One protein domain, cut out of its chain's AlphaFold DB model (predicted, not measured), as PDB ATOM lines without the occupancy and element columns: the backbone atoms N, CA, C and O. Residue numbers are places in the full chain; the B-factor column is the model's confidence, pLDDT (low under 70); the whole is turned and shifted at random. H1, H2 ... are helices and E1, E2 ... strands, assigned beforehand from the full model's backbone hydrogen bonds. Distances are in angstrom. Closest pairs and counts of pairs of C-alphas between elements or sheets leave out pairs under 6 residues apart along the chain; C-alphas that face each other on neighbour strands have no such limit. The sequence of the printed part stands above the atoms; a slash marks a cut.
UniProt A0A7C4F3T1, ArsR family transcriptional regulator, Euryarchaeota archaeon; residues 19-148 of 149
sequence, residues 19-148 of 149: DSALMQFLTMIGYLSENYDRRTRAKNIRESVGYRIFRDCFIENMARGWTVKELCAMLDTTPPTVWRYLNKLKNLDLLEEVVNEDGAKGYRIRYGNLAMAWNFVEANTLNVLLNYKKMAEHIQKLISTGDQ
ATOM      1  N   ASP A  19     146.591  -6.277-186.067       89.81
ATOM      2  CA  ASP A  19     146.833  -5.854-187.442       89.81
ATOM      3  C   ASP A  19     147.711  -6.874-188.188       89.81
ATOM      4  O   ASP A  19     147.460  -7.194-189.349       89.81
ATOM      5  N   SER A  20     148.723  -7.423-187.515       87.12
ATOM      6  CA  SER A  20     149.595  -8.466-188.068       87.12
ATOM      7  C   SER A  20     148.830  -9.766-188.332       87.12
ATOM      8  O   SER A  20     148.927 -10.310-189.435       87.12
ATOM      9  N   ALA A  21     147.978 -10.193-187.393       89.00
ATOM     10  CA  ALA A  21     147.094 -11.345-187.561       89.00
ATOM     11  C   ALA A  21     146.122 -11.160-188.737       89.00
ATOM     12  O   ALA A  21     145.952 -12.063-189.557       89.00
ATOM     13  N   LEU A  22     145.515  -9.976-188.863       91.12
ATOM     14  CA  LEU A  22     144.609  -9.650-189.964       91.12
ATOM     15  C   LEU A  22     145.335  -9.634-191.307       91.12
ATOM     16  O   LEU A  22     144.836 -10.214-192.266       91.12
ATOM     17  N   MET A  23     146.504  -9.001-191.400       88.06
ATOM     18  CA  MET A  23     147.283  -8.982-192.642       88.06
ATOM     19  C   MET A  23     147.660 -10.396-193.082       88.06
ATOM     20  O   MET A  23     147.476 -10.730-194.254       88.06
ATOM     21  N   GLN A  24     148.138 -11.225-192.153       85.44
ATOM     22  CA  GLN A  24     148.456 -12.622-192.424       85.44
ATOM     23  C   GLN A  24     147.208 -13.373-192.909       85.44
ATOM     24  O   GLN A  24     147.195 -13.866-194.037       85.44
ATOM     25  N   PHE A  25     146.130 -13.371-192.122       88.31
ATOM     26  CA  PHE A  25     144.878 -14.052-192.454       88.31
ATOM     27  C   PHE A  25     144.322 -13.630-193.821       88.31
ATOM     28  O   PHE A  25     144.056 -14.469-194.681       88.31
ATOM     29  N   LEU A  26     144.197 -12.323-194.061       90.25
ATOM     30  CA  LEU A  26     143.627 -11.776-195.290       90.25
ATOM     31  C   LEU A  26     144.486 -12.051-196.532       90.25
ATOM     32  O   LEU A  26     143.958 -12.109-197.644       90.25
ATOM     33  N   THR A  27     145.794 -12.219-196.361       86.56
ATOM     34  CA  THR A  27     146.696 -12.609-197.452       86.56
ATOM     35  C   THR A  27     146.520 -14.090-197.781       86.56
ATOM     36  O   THR A  27     146.347 -14.449-198.942       86.56
ATOM     37  N   MET A  28     146.456 -14.943-196.758       84.25
ATOM     38  CA  MET A  28     146.328 -16.397-196.914       84.25
ATOM     39  C   MET A  28     145.016 -16.830-197.564       84.25
ATOM     40  O   MET A  28     144.996 -17.796-198.318       84.25
ATOM     41  N   ILE A  29     143.924 -16.104-197.313       87.06
ATOM     42  CA  ILE A  29     142.631 -16.362-197.966       87.06
ATOM     43  C   ILE A  29     142.516 -15.709-199.358       87.06
ATOM     44  O   ILE A  29     141.432 -15.685-199.941       87.06
ATOM     45  N   GLY A  30     143.591 -15.103-199.879       85.81
ATOM     46  CA  GLY A  30     143.611 -14.439-201.191       85.81
ATOM     47  C   GLY A  30     142.808 -13.129-201.264       85.81
ATOM     48  O   GLY A  30     142.530 -12.596-202.353       85.81
ATOM     49  N   TYR A  31     142.406 -12.575-200.116       89.94
ATOM     50  CA  TYR A  31     141.683 -11.306-200.075       89.94
ATOM     51  C   TYR A  31     142.612 -10.137-200.424       89.94
ATOM     52  O   TYR A  31     142.294  -9.343-201.326       89.94
ATOM     53  N   LEU A  32     143.779 -10.083-199.781       88.25
ATOM     54  CA  LEU A  32     144.885  -9.185-200.118       88.25
ATOM     55  C   LEU A  32     145.877  -9.903-201.036       88.25
ATOM     56  O   LEU A  32     146.055 -11.112-200.942       88.25
ATOM     57  N   SER A  33     146.505  -9.165-201.949       78.06
ATOM     58  CA  SER A  33     147.570  -9.716-202.786       78.06
ATOM     59  C   SER A  33     148.901  -9.705-202.031       78.06
ATOM     60  O   SER A  33     149.271  -8.675-201.473       78.06
ATOM     61  N   GLU A  34     149.643 -10.816-202.077       62.84
ATOM     62  CA  GLU A  34     151.034 -10.893-201.580       62.84
ATOM     63  C   GLU A  34     151.931  -9.871-202.288       62.84
ATOM     64  O   GLU A  34     152.740  -9.174-201.679       62.84
ATOM     65  N   ASN A  35     151.721  -9.733-203.600       52.28
ATOM     66  CA  ASN A  35     152.337  -8.698-204.408       52.28
ATOM     67  C   ASN A  35     151.508  -7.425-204.277       52.28
ATOM     68  O   ASN A  35     150.445  -7.284-204.889       52.28
ATOM     69  N   TYR A  36     151.982  -6.503-203.450       53.03
ATOM     70  CA  TYR A  36     151.406  -5.176-203.321       53.03
ATOM     71  C   TYR A  36     151.319  -4.498-204.700       53.03
ATOM     72  O   TYR A  36     152.337  -4.235-205.348       53.03
ATOM     73  N   ASP A  37     150.097  -4.249-205.176       46.44
ATOM     74  CA  ASP A  37     149.874  -3.666-206.496       46.44
ATOM     75  C   ASP A  37     150.308  -2.190-206.475       46.44
ATOM     76  O   ASP A  37     149.648  -1.332-205.881       46.44
ATOM     77  N   ARG A  38     151.418  -1.869-207.156       43.53
ATOM     78  CA  ARG A  38     151.943  -0.497-207.340       43.53
ATOM     79  C   ARG A  38     150.922   0.471-207.970       43.53
ATOM     80  O   ARG A  38     151.201   1.661-208.084       43.53
ATOM     81  N   ARG A  39     149.751  -0.019-208.394       48.62
ATOM     82  CA  ARG A  39     148.625   0.766-208.922       48.62
ATOM     83  C   ARG A  39     147.757   1.421-207.842       48.62
ATOM     84  O   ARG A  39     147.003   2.338-208.165       48.62
ATOM     85  N   THR A  40     147.834   0.992-206.580       54.16
ATOM     86  CA  THR A  40     147.119   1.650-205.471       54.16
ATOM     87  C   THR A  40     147.974   2.748-204.832       54.16
ATOM     88  O   THR A  40     149.127   2.507-204.504       54.16
ATOM     89  N   ARG A  41     147.408   3.949-204.616       51.53
ATOM     90  CA  ARG A  41     148.098   5.129-204.032       51.53
ATOM     91  C   ARG A  41     148.556   4.969-202.569       51.53
ATOM     92  O   ARG A  41     149.124   5.908-202.020       51.53
ATOM     93  N   ALA A  42     148.273   3.840-201.927       54.81
ATOM     94  CA  ALA A  42     148.674   3.591-200.546       54.81
ATOM     95  C   ALA A  42     150.199   3.359-200.459       54.81
ATOM     96  O   ALA A  42     150.820   2.888-201.421       54.81
ATOM     97  N   LYS A  43     150.826   3.696-199.328       58.56
ATOM     98  CA  LYS A  43     152.271   3.485-199.116       58.56
ATOM     99  C   LYS A  43     152.578   2.135-198.464       58.56
ATOM    100  O   LYS A  43     153.703   1.655-198.565       58.56
ATOM    101  N   ASN A  44     151.589   1.530-197.809       72.06
ATOM    102  CA  ASN A  44     151.682   0.253-197.103       72.06
ATOM    103  C   ASN A  44     150.353  -0.531-197.210       72.06
ATOM    104  O   ASN A  44     149.318   0.014-197.597       72.06
ATOM    105  N   ILE A  45     150.369  -1.823-196.857       77.38
ATOM    106  CA  ILE A  45     149.168  -2.682-196.886       77.38
ATOM    107  C   ILE A  45     148.071  -2.135-195.961       77.38
ATOM    108  O   ILE A  45     146.898  -2.176-196.332       77.38
ATOM    109  N   ARG A  46     148.446  -1.569-194.805       83.88
ATOM    110  CA  ARG A  46     147.511  -1.022-193.808       83.88
ATOM    111  C   ARG A  46     146.700   0.173-194.328       83.88
ATOM    112  O   ARG A  46     145.557   0.359-193.938       83.88
ATOM    113  N   GLU A  47     147.257   0.948-195.250       85.31
ATOM    114  CA  GLU A  47     146.596   2.072-195.919       85.31
ATOM    115  C   GLU A  47     145.763   1.632-197.129       85.31
ATOM    116  O   GLU A  47     144.999   2.427-197.682       85.31
ATOM    117  N   SER A  48     145.901   0.379-197.575       88.75
ATOM    118  CA  SER A  48     145.158  -0.110-198.729       88.75
ATOM    119  C   SER A  48     143.654  -0.124-198.448       88.75
ATOM    120  O   SER A  48     143.202  -0.494-197.364       88.75
ATOM    121  N   VAL A  49     142.856   0.222-199.463       92.00
ATOM    122  CA  VAL A  49     141.387   0.216-199.353       92.00
ATOM    123  C   VAL A  49     140.868  -1.154-198.905       92.00
ATOM    124  O   VAL A  49     139.960  -1.214-198.091       92.00
ATOM    125  N   GLY A  50     141.459  -2.254-199.387       92.69
ATOM    126  CA  GLY A  50     141.042  -3.605-199.004       92.69
ATOM    127  C   GLY A  50     141.256  -3.882-197.520       92.69
ATOM    128  O   GLY A  50     140.330  -4.306-196.835       92.69
ATOM    129  N   TYR A  51     142.452  -3.585-197.007       94.31
ATOM    130  CA  TYR A  51     142.738  -3.763-195.586       94.31
ATOM    131  C   TYR A  51     141.813  -2.908-194.720       94.31
ATOM    132  O   TYR A  51     141.205  -3.420-193.785       94.31
ATOM    133  N   ARG A  52     141.641  -1.630-195.076       95.19
ATOM    134  CA  ARG A  52     140.805  -0.694-194.320       95.19
ATOM    135  C   ARG A  52     139.319  -1.056-194.343       95.19
ATOM    136  O   ARG A  52     138.683  -0.959-193.303       95.19
ATOM    137  N   ILE A  53     138.773  -1.555-195.461       96.06
ATOM    138  CA  ILE A  53     137.401  -2.110-195.489       96.06
ATOM    139  C   ILE A  53     137.252  -3.187-194.411       96.06
ATOM    140  O   ILE A  53     136.270  -3.201-193.673       96.06
ATOM    141  N   PHE A  54     138.214  -4.103-194.315       96.50
ATOM    142  CA  PHE A  54     138.120  -5.185-193.346       96.50
ATOM    143  C   PHE A  54     138.360  -4.696-191.915       96.50
ATOM    144  O   PHE A  54     137.510  -4.895-191.054       96.50
ATOM    145  N   ARG A  55     139.481  -4.021-191.659       95.81
ATOM    146  CA  ARG A  55     139.912  -3.604-190.320       95.81
ATOM    147  C   ARG A  55     139.084  -2.439-189.766       95.81
ATOM    148  O   ARG A  55     138.535  -2.574-188.678       95.81
ATOM    149  N   ASP A  56     138.977  -1.328-190.500       95.75
ATOM    150  CA  ASP A  56     138.343  -0.083-190.018       95.75
ATOM    151  C   ASP A  56     136.809  -0.151-190.061       95.75
ATOM    152  O   ASP A  56     136.130   0.567-189.336       95.75
ATOM    153  N   CYS A  57     136.231  -0.966-190.950       95.81
ATOM    154  CA  CYS A  57     134.775  -1.042-191.085       95.81
ATOM    155  C   CYS A  57     134.219  -2.316-190.445       95.81
ATOM    156  O   CYS A  57     133.417  -2.245-189.512       95.81
ATOM    157  N   PHE A  58     134.635  -3.488-190.925       97.06
ATOM    158  CA  PHE A  58     134.040  -4.745-190.472       97.06
ATOM    159  C   PHE A  58     134.527  -5.198-189.097       97.06
ATOM    160  O   PHE A  58     133.702  -5.610-188.292       97.06
ATOM    161  N   ILE A  59     135.824  -5.133-188.797       96.19
ATOM    162  CA  ILE A  59     136.352  -5.619-187.513       96.19
ATOM    163  C   ILE A  59     136.037  -4.656-186.371       96.19
ATOM    164  O   ILE A  59     135.674  -5.113-185.291       96.19
ATOM    165  N   GLU A  60     136.100  -3.346-186.616       93.94
ATOM    166  CA  GLU A  60     135.757  -2.335-185.609       93.94
ATOM    167  C   GLU A  60     134.293  -2.440-185.147       93.94
ATOM    168  O   GLU A  60     133.996  -2.236-183.970       93.94
ATOM    169  N   ASN A  61     133.372  -2.824-186.042       93.88
ATOM    170  CA  ASN A  61     131.993  -3.134-185.671       93.88
ATOM    171  C   ASN A  61     131.385  -4.228-186.563       93.88
ATOM    172  O   ASN A  61     130.736  -3.948-187.574       93.88
ATOM    173  N   MET A  62     131.549  -5.484-186.142       95.94
ATOM    174  CA  MET A  62     131.134  -6.655-186.925       95.94
ATOM    175  C   MET A  62     129.615  -6.774-187.100       95.94
ATOM    176  O   MET A  62     129.162  -7.338-188.094       95.94
ATOM    177  N   ALA A  63     128.821  -6.256-186.158       94.94
ATOM    178  CA  ALA A  63     127.360  -6.359-186.186       94.94
ATOM    179  C   ALA A  63     126.685  -5.269-187.041       94.94
ATOM    180  O   ALA A  63     125.514  -5.420-187.415       94.94
ATOM    181  N   ARG A  64     127.407  -4.186-187.360       95.50
ATOM    182  CA  ARG A  64     126.901  -3.057-188.148       95.50
ATOM    183  C   ARG A  64     126.835  -3.391-189.637       95.50
ATOM    184  O   ARG A  64     127.815  -3.831-190.229       95.50
ATOM    185  N   GLY A  65     125.696  -3.078-190.254       96.69
ATOM    186  CA  GLY A  65     125.527  -3.077-191.705       96.69
ATOM    187  C   GLY A  65     126.157  -1.850-192.360       96.69
ATOM    188  O   GLY A  65     125.658  -0.738-192.205       96.69
ATOM    189  N   TRP A  66     127.225  -2.052-193.124       97.75
ATOM    190  CA  TRP A  66     127.885  -1.011-193.907       97.75
ATOM    191  C   TRP A  66     127.320  -0.937-195.321       97.75
ATOM    192  O   TRP A  66     127.387  -1.903-196.089       97.75
ATOM    193  N   THR A  67     126.797   0.222-195.702       97.75
ATOM    194  CA  THR A  67     126.387   0.490-197.082       97.75
ATOM    195  C   THR A  67     127.601   0.797-197.960       97.75
ATOM    196  O   THR A  67     128.628   1.304-197.506       97.75
ATOM    197  N   VAL A  68     127.476   0.563-199.270       97.19
ATOM    198  CA  VAL A  68     128.537   0.916-200.235       97.19
ATOM    199  C   VAL A  68     128.857   2.414-200.187       97.19
ATOM    200  O   VAL A  68     130.017   2.798-200.315       97.19
ATOM    201  N   LYS A  69     127.841   3.259-199.975       96.69
ATOM    202  CA  LYS A  69     127.994   4.716-199.889       96.69
ATOM    203  C   LYS A  69     128.835   5.121-198.676       96.69
ATOM    204  O   LYS A  69     129.743   5.933-198.831       96.69
ATOM    205  N   GLU A  70     128.574   4.537-197.507       96.81
ATOM    206  CA  GLU A  70     129.370   4.789-196.298       96.81
ATOM    207  C   GLU A  70     130.816   4.322-196.471       96.81
ATOM    208  O   GLU A  70     131.732   5.068-196.145       96.81
ATOM    209  N   LEU A  71     131.032   3.133-197.044       97.25
ATOM    210  CA  LEU A  71     132.381   2.618-197.307       97.25
ATOM    211  C   LEU A  71     133.164   3.532-198.260       97.25
ATOM    212  O   LEU A  71     134.346   3.784-198.035       97.25
ATOM    213  N   CYS A  72     132.513   4.068-199.298       97.31
ATOM    214  CA  CYS A  72     133.142   5.042-200.197       97.31
ATOM    215  C   CYS A  72     133.533   6.327-199.455       97.31
ATOM    216  O   CYS A  72     134.641   6.821-199.650       97.31
ATOM    217  N   ALA A  73     132.643   6.845-198.602       96.69
ATOM    218  CA  ALA A  73     132.872   8.073-197.849       96.69
ATOM    219  C   ALA A  73     133.983   7.920-196.795       96.69
ATOM    220  O   ALA A  73     134.855   8.776-196.698       96.69
ATOM    221  N   MET A  74     133.988   6.817-196.041       95.19
ATOM    222  CA  MET A  74     134.982   6.550-194.991       95.19
ATOM    223  C   MET A  74     136.397   6.341-195.537       95.19
ATOM    224  O   MET A  74     137.387   6.658-194.873       95.19
ATOM    225  N   LEU A  75     136.504   5.759-196.731       94.31
ATOM    226  CA  LEU A  75     137.782   5.326-197.296       94.31
ATOM    227  C   LEU A  75     138.282   6.221-198.428       94.31
ATOM    228  O   LEU A  75     139.315   5.899-199.010       94.31
ATOM    229  N   ASP A  76     137.562   7.306-198.728       94.44
ATOM    230  CA  ASP A  76     137.827   8.217-199.847       94.44
ATOM    231  C   ASP A  76     138.097   7.450-201.154       94.44
ATOM    232  O   ASP A  76     139.171   7.491-201.759       94.44
ATOM    233  N   THR A  77     137.126   6.620-201.540       94.88
ATOM    234  CA  THR A  77     137.269   5.702-202.673       94.88
ATOM    235  C   THR A  77     136.001   5.607-203.513       94.88
ATOM    236  O   THR A  77     134.963   6.191-203.211       94.88
ATOM    237  N   THR A  78     136.088   4.866-204.614       95.94
ATOM    238  CA  THR A  78     135.018   4.744-205.604       95.94
ATOM    239  C   THR A  78     134.189   3.470-205.399       95.94
ATOM    240  O   THR A  78     134.733   2.439-204.981       95.94
ATOM    241  N   PRO A  79     132.896   3.468-205.786       97.12
ATOM    242  CA  PRO A  79     132.054   2.276-205.689       97.12
ATOM    243  C   PRO A  79     132.630   1.026-206.375       97.12
ATOM    244  O   PRO A  79     132.569  -0.039-205.763       97.12
ATOM    245  N   PRO A  80     133.244   1.093-207.581       96.62
ATOM    246  CA  PRO A  80     133.881  -0.078-208.191       96.62
ATOM    247  C   PRO A  80     134.992  -0.685-207.326       96.62
ATOM    248  O   PRO A  80     135.121  -1.907-207.251       96.62
ATOM    249  N   THR A  81     135.770   0.155-206.636       93.12
ATOM    250  CA  THR A  81     136.838  -0.301-205.738       93.12
ATOM    251  C   THR A  81     136.255  -1.014-204.522       93.12
ATOM    252  O   THR A  81     136.720  -2.098-204.176       93.12
ATOM    253  N   VAL A  82     135.200  -0.461-203.915       96.31
ATOM    254  CA  VAL A  82     134.488  -1.103-202.797       96.31
ATOM    255  C   VAL A  82     133.888  -2.438-203.230       96.31
ATOM    256  O   VAL A  82     134.134  -3.458-202.586       96.31
ATOM    257  N   TRP A  83     133.168  -2.470-204.353       96.31
ATOM    258  CA  TRP A  83     132.552  -3.692-204.874       96.31
ATOM    259  C   TRP A  83     133.563  -4.796-205.158       96.31
ATOM    260  O   TRP A  83     133.277  -5.956-204.868       96.31
ATOM    261  N   ARG A  84     134.760  -4.460-205.657       94.00
ATOM    262  CA  ARG A  84     135.846  -5.432-205.855       94.00
ATOM    263  C   ARG A  84     136.138  -6.214-204.576       94.00
ATOM    264  O   ARG A  84     136.260  -7.433-204.622       94.00
ATOM    265  N   TYR A  85     136.249  -5.521-203.447       95.19
ATOM    266  CA  TYR A  85     136.568  -6.134-202.163       95.19
ATOM    267  C   TYR A  85     135.352  -6.776-201.495       95.19
ATOM    268  O   TYR A  85     135.470  -7.884-200.976       95.19
ATOM    269  N   LEU A  86     134.177  -6.145-201.562       96.44
ATOM    270  CA  LEU A  86     132.946  -6.751-201.054       96.44
ATOM    271  C   LEU A  86     132.655  -8.076-201.753       96.44
ATOM    272  O   LEU A  86     132.371  -9.059-201.083       96.44
ATOM    273  N   ASN A  87     132.794  -8.141-203.078       95.19
ATOM    274  CA  ASN A  87     132.530  -9.368-203.823       95.19
ATOM    275  C   ASN A  87     133.495 -10.495-203.448       95.19
ATOM    276  O   ASN A  87     133.055 -11.633-203.367       95.19
ATOM    277  N   LYS A  88     134.768 -10.207-203.140       93.56
ATOM    278  CA  LYS A  88     135.681 -11.236-202.614       93.56
ATOM    279  C   LYS A  88     135.149 -11.852-201.315       93.56
ATOM    280  O   LYS A  88     135.057 -13.067-201.213       93.56
ATOM    281  N   LEU A  89     134.754 -11.020-200.350       94.88
ATOM    282  CA  LEU A  89     134.261 -11.490-199.049       94.88
ATOM    283  C   LEU A  89     132.877 -12.154-199.151       94.88
ATOM    284  O   LEU A  89     132.620 -13.140-198.466       94.88
ATOM    285  N   LYS A  90     132.000 -11.650-200.028       94.12
ATOM    286  CA  LYS A  90     130.696 -12.263-200.327       94.12
ATOM    287  C   LYS A  90     130.852 -13.629-200.987       94.12
ATOM    288  O   LYS A  90     130.149 -14.554-200.610       94.12
ATOM    289  N   ASN A  91     131.768 -13.759-201.943       91.12
ATOM    290  CA  ASN A  91     132.002 -15.021-202.645       91.12
ATOM    291  C   ASN A  91     132.618 -16.091-201.733       91.12
ATOM    292  O   ASN A  91     132.401 -17.272-201.973       91.12
ATOM    293  N   LEU A  92     133.346 -15.684-200.686       90.06
ATOM    294  CA  LEU A  92     133.786 -16.581-199.610       90.06
ATOM    295  C   LEU A  92     132.656 -16.963-198.646       90.06
ATOM    296  O   LEU A  92     132.841 -17.850-197.828       90.06
ATOM    297  N   ASP A  93     131.501 -16.308-198.735       93.00
ATOM    298  CA  ASP A  93     130.384 -16.416-197.798       93.00
ATOM    299  C   ASP A  93     130.664 -15.855-196.392       93.00
ATOM    300  O   ASP A  93     130.010 -16.220-195.421       93.00
ATOM    301  N   LEU A  94     131.602 -14.911-196.272       95.44
ATOM    302  CA  LEU A  94     131.950 -14.283-194.992       95.44
ATOM    303  C   LEU A  94     130.992 -13.142-194.597       95.44
ATOM    304  O   LEU A  94     130.874 -12.793-193.420       95.44
ATOM    305  N   LEU A  95     130.323 -12.542-195.586       97.12
ATOM    306  CA  LEU A  95     129.382 -11.439-195.391       97.12
ATOM    307  C   LEU A  95     127.927 -11.890-195.556       97.12
ATOM    308  O   LEU A  95     127.604 -12.735-196.395       97.12
ATOM    309  N   GLU A  96     127.041 -11.242-194.807       95.81
ATOM    310  CA  GLU A  96     125.600 -11.239-195.061       95.81
ATOM    311  C   GLU A  96     125.114  -9.853-195.473       95.81
ATOM    312  O   GLU A  96     125.725  -8.827-195.161       95.81
ATOM    313  N   GLU A  97     124.002  -9.845-196.200       96.56
ATOM    314  CA  GLU A  97     123.289  -8.630-196.562       96.56
ATOM    315  C   GLU A  97     122.276  -8.308-195.465       96.56
ATOM    316  O   GLU A  97     121.547  -9.187-195.009       96.56
ATOM    317  N   VAL A  98     122.219  -7.047-195.059       96.44
ATOM    318  CA  VAL A  98     121.268  -6.555-194.059       96.44
ATOM    319  C   VAL A  98     120.543  -5.329-194.585       96.44
ATOM    320  O   VAL A  98     121.055  -4.607-195.442       96.44
ATOM    321  N   VAL A  99     119.337  -5.100-194.079       96.06
ATOM    322  CA  VAL A  99     118.596  -3.860-194.307       96.06
ATOM    323  C   VAL A  99     118.786  -3.004-193.064       96.06
ATOM    324  O   VAL A  99     118.445  -3.433-191.962       96.06
ATOM    325  N   ASN A 100     119.390  -1.835-193.240       92.25
ATOM    326  CA  ASN A 100     119.605  -0.876-192.165       92.25
ATOM    327  C   ASN A 100     118.275  -0.213-191.760       92.25
ATOM    328  O   ASN A 100     117.266  -0.339-192.453       92.25
ATOM    329  N   GLU A 101     118.271   0.508-190.637       89.56
ATOM    330  CA  GLU A 101     117.072   1.185-190.109       89.56
ATOM    331  C   GLU A 101     116.457   2.187-191.101       89.56
ATOM    332  O   GLU A 101     115.245   2.382-191.124       89.56
ATOM    333  N   ASP A 102     117.283   2.782-191.961       89.88
ATOM    334  CA  ASP A 102     116.888   3.699-193.033       89.88
ATOM    335  C   ASP A 102     116.395   2.983-194.308       89.88
ATOM    336  O   ASP A 102     116.099   3.628-195.316       89.88
ATOM    337  N   GLY A 103     116.311   1.650-194.292       92.19
ATOM    338  CA  GLY A 103     115.938   0.821-195.436       92.19
ATOM    339  C   GLY A 103     117.073   0.594-196.440       92.19
ATOM    340  O   GLY A 103     116.873  -0.103-197.440       92.19
ATOM    341  N   ALA A 104     118.266   1.150-196.208       94.50
ATOM    342  CA  ALA A 104     119.393   0.976-197.112       94.50
ATOM    343  C   ALA A 104     120.002  -0.426-196.984       94.50
ATOM    344  O   ALA A 104     120.127  -0.997-195.900       94.50
ATOM    345  N   LYS A 105     120.437  -0.983-198.119       96.81
ATOM    346  CA  LYS A 105     121.125  -2.274-198.151       96.81
ATOM    347  C   LYS A 105     122.571  -2.124-197.675       96.81
ATOM    348  O   LYS A 105     123.378  -1.451-198.324       96.81
ATOM    349  N   GLY A 106     122.890  -2.798-196.578       97.12
ATOM    350  CA  GLY A 106     124.220  -2.892-195.993       97.12
ATOM    351  C   GLY A 106     124.799  -4.304-196.055       97.12
ATOM    352  O   GLY A 106     124.117  -5.275-196.388       97.12
ATOM    353  N   TYR A 107     126.077  -4.407-195.714       98.00
ATOM    354  CA  TYR A 107     126.808  -5.662-195.575       98.00
ATOM    355  C   TYR A 107     127.466  -5.715-194.208       98.00
ATOM    356  O   TYR A 107     127.941  -4.692-193.720       98.00
ATOM    357  N   ARG A 108     127.538  -6.899-193.607       97.31
ATOM    358  CA  ARG A 108     128.271  -7.109-192.353       97.31
ATOM    359  C   ARG A 108     128.875  -8.500-192.285       97.31
ATOM    360  O   ARG A 108     128.489  -9.373-193.064       97.31
ATOM    361  N   ILE A 109     129.794  -8.710-191.345       97.94
ATOM    362  CA  ILE A 109     130.285 -10.053-191.018       97.94
ATOM    363  C   ILE A 109     129.094 -10.883-190.543       97.94
ATOM    364  O   ILE A 109     128.325 -10.418-189.696       97.94
ATOM    365  N   ARG A 110     128.929 -12.096-191.084       95.69
ATOM    366  CA  ARG A 110     127.829 -12.985-190.680       95.69
ATOM    367  C   ARG A 110     127.777 -13.117-189.159       95.69
ATOM    368  O   ARG A 110     128.806 -13.331-188.519       95.69
ATOM    369  N   TYR A 111     126.583 -12.961-188.589       95.06
ATOM    370  CA  TYR A 111     126.338 -13.033-187.139       95.06
ATOM    371  C   TYR A 111     127.118 -12.019-186.285       95.06
ATOM    372  O   TYR A 111     127.140 -12.143-185.062       95.06
ATOM    373  N   GLY A 112     127.780 -11.032-186.894       95.44
ATOM    374  CA  GLY A 112     128.673 -10.123-186.180       95.44
ATOM    375  C   GLY A 112     129.838 -10.829-185.483       95.44
ATOM    376  O   GLY A 112     130.342 -10.324-184.483       95.44
ATOM    377  N   ASN A 113     130.253 -12.001-185.973       96.31
ATOM    378  CA  ASN A 113     131.308 -12.800-185.362       96.31
ATOM    379  C   ASN A 113     132.134 -13.510-186.442       96.31
ATOM    380  O   ASN A 113     131.621 -14.361-187.168       96.31
ATOM    381  N   LEU A 114     133.427 -13.185-186.525       95.25
ATOM    382  CA  LEU A 114     134.311 -13.721-187.562       95.25
ATOM    383  C   LEU A 114     134.448 -15.251-187.507       95.25
ATOM    384  O   LEU A 114     134.476 -15.890-188.556       95.25
ATOM    385  N   ALA A 115     134.490 -15.847-186.312       94.88
ATOM    386  CA  ALA A 115     134.593 -17.299-186.161       94.88
ATOM    387  C   ALA A 115     133.309 -18.007-186.619       94.88
ATOM    388  O   ALA A 115     133.373 -18.995-187.345       94.88
ATOM    389  N   MET A 116     132.134 -17.471-186.270       95.81
ATOM    390  CA  MET A 116     130.863 -18.013-186.767       95.81
ATOM    391  C   MET A 116     130.731 -17.845-188.277       95.81
ATOM    392  O   MET A 116     130.286 -18.775-188.942       95.81
ATOM    393  N   ALA A 117     131.141 -16.698-188.826       96.12
ATOM    394  CA  ALA A 117     131.174 -16.483-190.268       96.12
ATOM    395  C   ALA A 117     132.089 -17.499-190.969       96.12
ATOM    396  O   ALA A 117     131.720 -18.034-192.012       96.12
ATOM    397  N   TRP A 118     133.244 -17.821-190.378       95.50
ATOM    398  CA  TRP A 118     134.184 -18.795-190.933       95.50
ATOM    399  C   TRP A 118     133.599 -20.208-191.056       95.50
ATOM    400  O   TRP A 118     133.872 -20.888-192.043       95.50
ATOM    401  N   ASN A 119     132.714 -20.620-190.143       95.19
ATOM    402  CA  ASN A 119     132.026 -21.913-190.246       95.19
ATOM    403  C   ASN A 119     131.240 -22.060-191.567       95.19
ATOM    404  O   ASN A 119     131.115 -23.165-192.092       95.19
ATOM    405  N   PHE A 120     130.726 -20.959-192.132       92.44
ATOM    406  CA  PHE A 120     130.029 -20.969-193.426       92.44
ATOM    407  C   PHE A 120     131.003 -21.115-194.591       92.44
ATOM    408  O   PHE A 120     130.757 -21.904-195.504       92.44
ATOM    409  N   VAL A 121     132.137 -20.408-194.526       92.19
ATOM    410  CA  VAL A 121     133.238 -20.555-195.490       92.19
ATOM    411  C   VAL A 121     133.675 -22.022-195.549       92.19
ATOM    412  O   VAL A 121     133.766 -22.607-196.630       92.19
ATOM    413  N   GLU A 122     133.888 -22.637-194.383       92.38
ATOM    414  CA  GLU A 122     134.282 -24.038-194.253       92.38
ATOM    415  C   GLU A 122     133.213 -24.984-194.812       92.38
ATOM    416  O   GLU A 122     133.513 -25.795-195.690       92.38
ATOM    417  N   ALA A 123     131.958 -24.853-194.372       92.06
ATOM    418  CA  ALA A 123     130.866 -25.713-194.822       92.06
ATOM    419  C   ALA A 123     130.671 -25.660-196.348       92.06
ATOM    420  O   ALA A 123     130.542 -26.700-197.001       92.06
ATOM    421  N   ASN A 124     130.704 -24.463-196.939       88.62
ATOM    422  CA  ASN A 124     130.581 -24.293-198.386       88.62
ATOM    423  C   ASN A 124     131.772 -24.896-199.134       88.62
ATOM    424  O   ASN A 124     131.581 -25.605-200.123       88.62
ATOM    425  N   THR A 125     132.991 -24.669-198.640       88.38
ATOM    426  CA  THR A 125     134.211 -25.222-199.242       88.38
ATOM    427  C   THR A 125     134.191 -26.749-199.215       88.38
ATOM    428  O   THR A 125     134.424 -27.391-200.241       88.38
ATOM    429  N   LEU A 126     133.837 -27.352-198.075       91.12
ATOM    430  CA  LEU A 126     133.712 -28.802-197.934       91.12
ATOM    431  C   LEU A 126     132.648 -29.373-198.878       91.12
ATOM    432  O   LEU A 126     132.903 -30.376-199.545       91.12
ATOM    433  N   ASN A 127     131.490 -28.721-199.005       90.81
ATOM    434  CA  ASN A 127     130.443 -29.139-199.942       90.81
ATOM    435  C   ASN A 127     130.930 -29.137-201.398       90.81
ATOM    436  O   ASN A 127     130.666 -30.084-202.145       90.81
ATOM    437  N   VAL A 128     131.677 -28.107-201.805       89.44
ATOM    438  CA  VAL A 128     132.277 -28.025-203.145       89.44
ATOM    439  C   VAL A 128     133.295 -29.151-203.360       89.44
ATOM    440  O   VAL A 128     133.224 -29.852-204.372       89.44
ATOM    441  N   LEU A 129     134.187 -29.396-202.397       90.81
ATOM    442  CA  LEU A 129     135.162 -30.493-202.467       90.81
ATOM    443  C   LEU A 129     134.487 -31.872-202.534       90.81
ATOM    444  O   LEU A 129     134.911 -32.732-203.311       90.81
ATOM    445  N   LEU A 130     133.401 -32.079-201.786       94.12
ATOM    446  CA  LEU A 130     132.603 -33.306-201.848       94.12
ATOM    447  C   LEU A 130     131.971 -33.511-203.229       94.12
ATOM    448  O   LEU A 130     131.917 -34.642-203.715       94.12
ATOM    449  N   ASN A 131     131.518 -32.442-203.886       93.25
ATOM    450  CA  ASN A 131     130.983 -32.529-205.243       93.25
ATOM    451  C   ASN A 131     132.074 -32.891-206.255       93.25
ATOM    452  O   ASN A 131     131.864 -33.797-207.063       93.25
ATOM    453  N   TYR A 132     133.257 -32.278-206.164       93.75
ATOM    454  CA  TYR A 132     134.395 -32.663-207.003       93.75
ATOM    455  C   TYR A 132     134.801 -34.126-206.796       93.75
ATOM    456  O   TYR A 132     135.029 -34.837-207.774       93.75
ATOM    457  N   LYS A 133     134.803 -34.613-205.548       95.50
ATOM    458  CA  LYS A 133     135.037 -36.032-205.243       95.50
ATOM    459  C   LYS A 133     134.025 -36.936-205.956       95.50
ATOM    460  O   LYS A 133     134.429 -37.864-206.651       95.50
ATOM    461  N   LYS A 134     132.724 -36.646-205.839       97.12
ATOM    462  CA  LYS A 134     131.661 -37.418-206.514       97.12
ATOM    463  C   LYS A 134     131.833 -37.423-208.035       97.12
ATOM    464  O   LYS A 134     131.609 -38.451-208.671       97.12
ATOM    465  N   MET A 135     132.237 -36.295-208.623       96.31
ATOM    466  CA  MET A 135     132.516 -36.205-210.060       96.31
ATOM    467  C   MET A 135     133.710 -37.076-210.460       96.31
ATOM    468  O   MET A 135     133.605 -37.822-211.432       96.31
ATOM    469  N   ALA A 136     134.806 -37.044-209.701       97.38
ATOM    470  CA  ALA A 136     135.969 -37.897-209.948       97.38
ATOM    471  C   ALA A 136     135.611 -39.393-209.859       97.38
ATOM    472  O   ALA A 136     135.961 -40.172-210.746       97.38
ATOM    473  N   GLU A 137     134.839 -39.789-208.843       97.25
ATOM    474  CA  GLU A 137     134.333 -41.161-208.696       97.25
ATOM    475  C   GLU A 137     133.429 -41.574-209.867       97.25
ATOM    476  O   GLU A 137     133.505 -42.706-210.349       97.25
ATOM    477  N   HIS A 138     132.570 -40.671-210.346       96.31
ATOM    478  CA  HIS A 138     131.722 -40.927-211.507       96.31
ATOM    479  C   HIS A 138     132.543 -41.132-212.786       96.31
ATOM    480  O   HIS A 138     132.295 -42.091-213.516       96.31
ATOM    481  N   ILE A 139     133.556 -40.293-213.022       97.44
ATOM    482  CA  ILE A 139     134.477 -40.428-214.161       97.44
ATOM    483  C   ILE A 139     135.178 -41.796-214.123       97.44
ATOM    484  O   ILE A 139     135.195 -42.500-215.132       97.44
ATOM    485  N   GLN A 140     135.666 -42.233-212.956       96.75
ATOM    486  CA  GLN A 140     136.298 -43.550-212.802       96.75
ATOM    487  C   GLN A 140     135.347 -44.710-213.144       96.75
ATOM    488  O   GLN A 140     135.754 -45.697-213.766       96.75
ATOM    489  N   LYS A 141     134.068 -44.605-212.766       96.56
ATOM    490  CA  LYS A 141     133.050 -45.613-213.110       96.56
ATOM    491  C   LYS A 141     132.818 -45.707-214.619       96.56
ATOM    492  O   LYS A 141     132.668 -46.817-215.130       96.56
ATOM    493  N   LEU A 142     132.806 -44.574-215.326       96.06
ATOM    494  CA  LEU A 142     132.637 -44.545-216.783       96.06
ATOM    495  C   LEU A 142     133.800 -45.236-217.502       96.06
ATOM    496  O   LEU A 142     133.552 -46.037-218.398       96.06
ATOM    497  N   ILE A 143     135.037 -44.993-217.059       95.38
ATOM    498  CA  ILE A 143     136.236 -45.663-217.593       95.38
ATOM    499  C   ILE A 143     136.119 -47.181-217.397       95.38
ATOM    500  O   ILE A 143     136.183 -47.942-218.354       95.38
ATOM    501  N   SER A 144     135.819 -47.615-216.170       92.88
ATOM    502  CA  SER A 144     135.787 -49.043-215.810       92.88
ATOM    503  C   SER A 144     134.674 -49.840-216.515       92.88
ATOM    504  O   SER A 144     134.772 -51.056-216.641       92.88
ATOM    505  N   THR A 145     133.599 -49.174-216.953       82.12
ATOM    506  CA  THR A 145     132.480 -49.806-217.684       82.12
ATOM    507  C   THR A 145     132.704 -49.791-219.203       82.12
ATOM    508  O   THR A 145     132.147 -50.623-219.916       82.12
ATOM    509  N   GLY A 146     133.510 -48.852-219.711       64.19
ATOM    510  CA  GLY A 146     133.846 -48.734-221.134       64.19
ATOM    511  C   GLY A 146     134.777 -49.836-221.648       64.19
ATOM    512  O   GLY A 146     134.676 -50.193-222.816       64.19
ATOM    513  N   ASP A 147     135.598 -50.425-220.776       56.22
ATOM    514  CA  ASP A 147     136.563 -51.487-221.111       56.22
ATOM    515  C   ASP A 147     135.938 -52.898-221.240       56.22
ATOM    516  O   ASP A 147     136.645 -53.874-221.481       56.22
ATOM    517  N   GLN A 148     134.615 -53.035-221.068       51.47
ATOM    518  CA  GLN A 148     133.884 -54.309-221.216       51.47
ATOM    519  C   GLN A 148     133.109 -54.439-222.544       51.47
ATOM    520  O   GLN A 148     132.226 -55.295-222.652       51.47
TER     521      GLN A 148
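What this domain is: This is residues 19 to 148 of the 149 residues of the protein "ArsR family transcriptional regulator" of Euryarchaeota archaeon (UniProt A0A7C4F3T1). Look for a compact head with one long helical arm: in the head, helices H2, H3 and H4 pack crosswise on each other, with H1 to one side on H2 and the small hairpin E1 and E2 near H2 and H4. The long helix H5 starts beside that hairpin, and residues 126 to 148, of which 126 to 146 belong to H5, stick out from the head and make much of the length. The 130 printed residues hold five named helices and two named strands, in the order H1 H2 H3 H4 E1 E2 H5; the sheet, E1 - E2, is antiparallel and the class is mostly helix. The whole is loose, with a radius of gyration of the C-alphas of 19.0 A, and elongated, spanning 67 by 38 by 26 A.

How they stand to each other: Begin with H1, residues 19 to 28, which only just touches H2, residues 49 to 59, with 3 pairs of C-alphas within 8 A; the closest, Met 23 and Tyr 51, are 7.5 A apart. Their tilt is steep, 63 degrees, opposite ways. H2 is the hub, touching three helices. It touches H3, residues 68 to 75, about perpendicular at 75 degrees, the closest C-alphas being Val 49 and Leu 75 at 6.6 A. It also touches residues 81 to 85 of H4, residues 79 to 91, at a steep tilt of 59 degrees, the same way; the closest C-alphas, Gly 50 and Tyr 85, are 6.0 A apart. Next find the hairpin of E1, residues 95 to 99, and E2, residues 105 to 109, antiparallel at 143 degrees: N 96 and O 108 are 2.9 A apart, N 106 and O 98 2.8 A, both within hydrogen-bond range. H5, residues 114 to 146, touches no helix; its closest C-alpha to E2 is Ala 117, 6.5 A from Ile 109. Every O i to N i+4 pair is within hydrogen-bond range in H1 and H3, against 5 of 7 in H2, 8 of 9 in H4 and 28 of 29 in H5.

Where its parts are: Find C-alpha 19 at (146.833, -5.854, -187.442), where H1 begins; it runs 14.2 A. H2 is 14.1 A long, H3 10.7 A, H4 17.6 A, E1 13.2 A and E2 14.0 A. H5 runs 48.5 A, from C-alpha 114 at (134.311, -13.721, -187.562) to C-alpha 146 at (133.846, -48.734, -221.134).

The domain as a whole: The C-alphas farthest apart, Asp 102 and Gln 148, are 66.7 A from each other. The printed part has no cut, and H1 to H2 is a long link of 20 residues. Look at the B-factor column for pLDDT under 70 at residues 34 to 43 and 146 to 148.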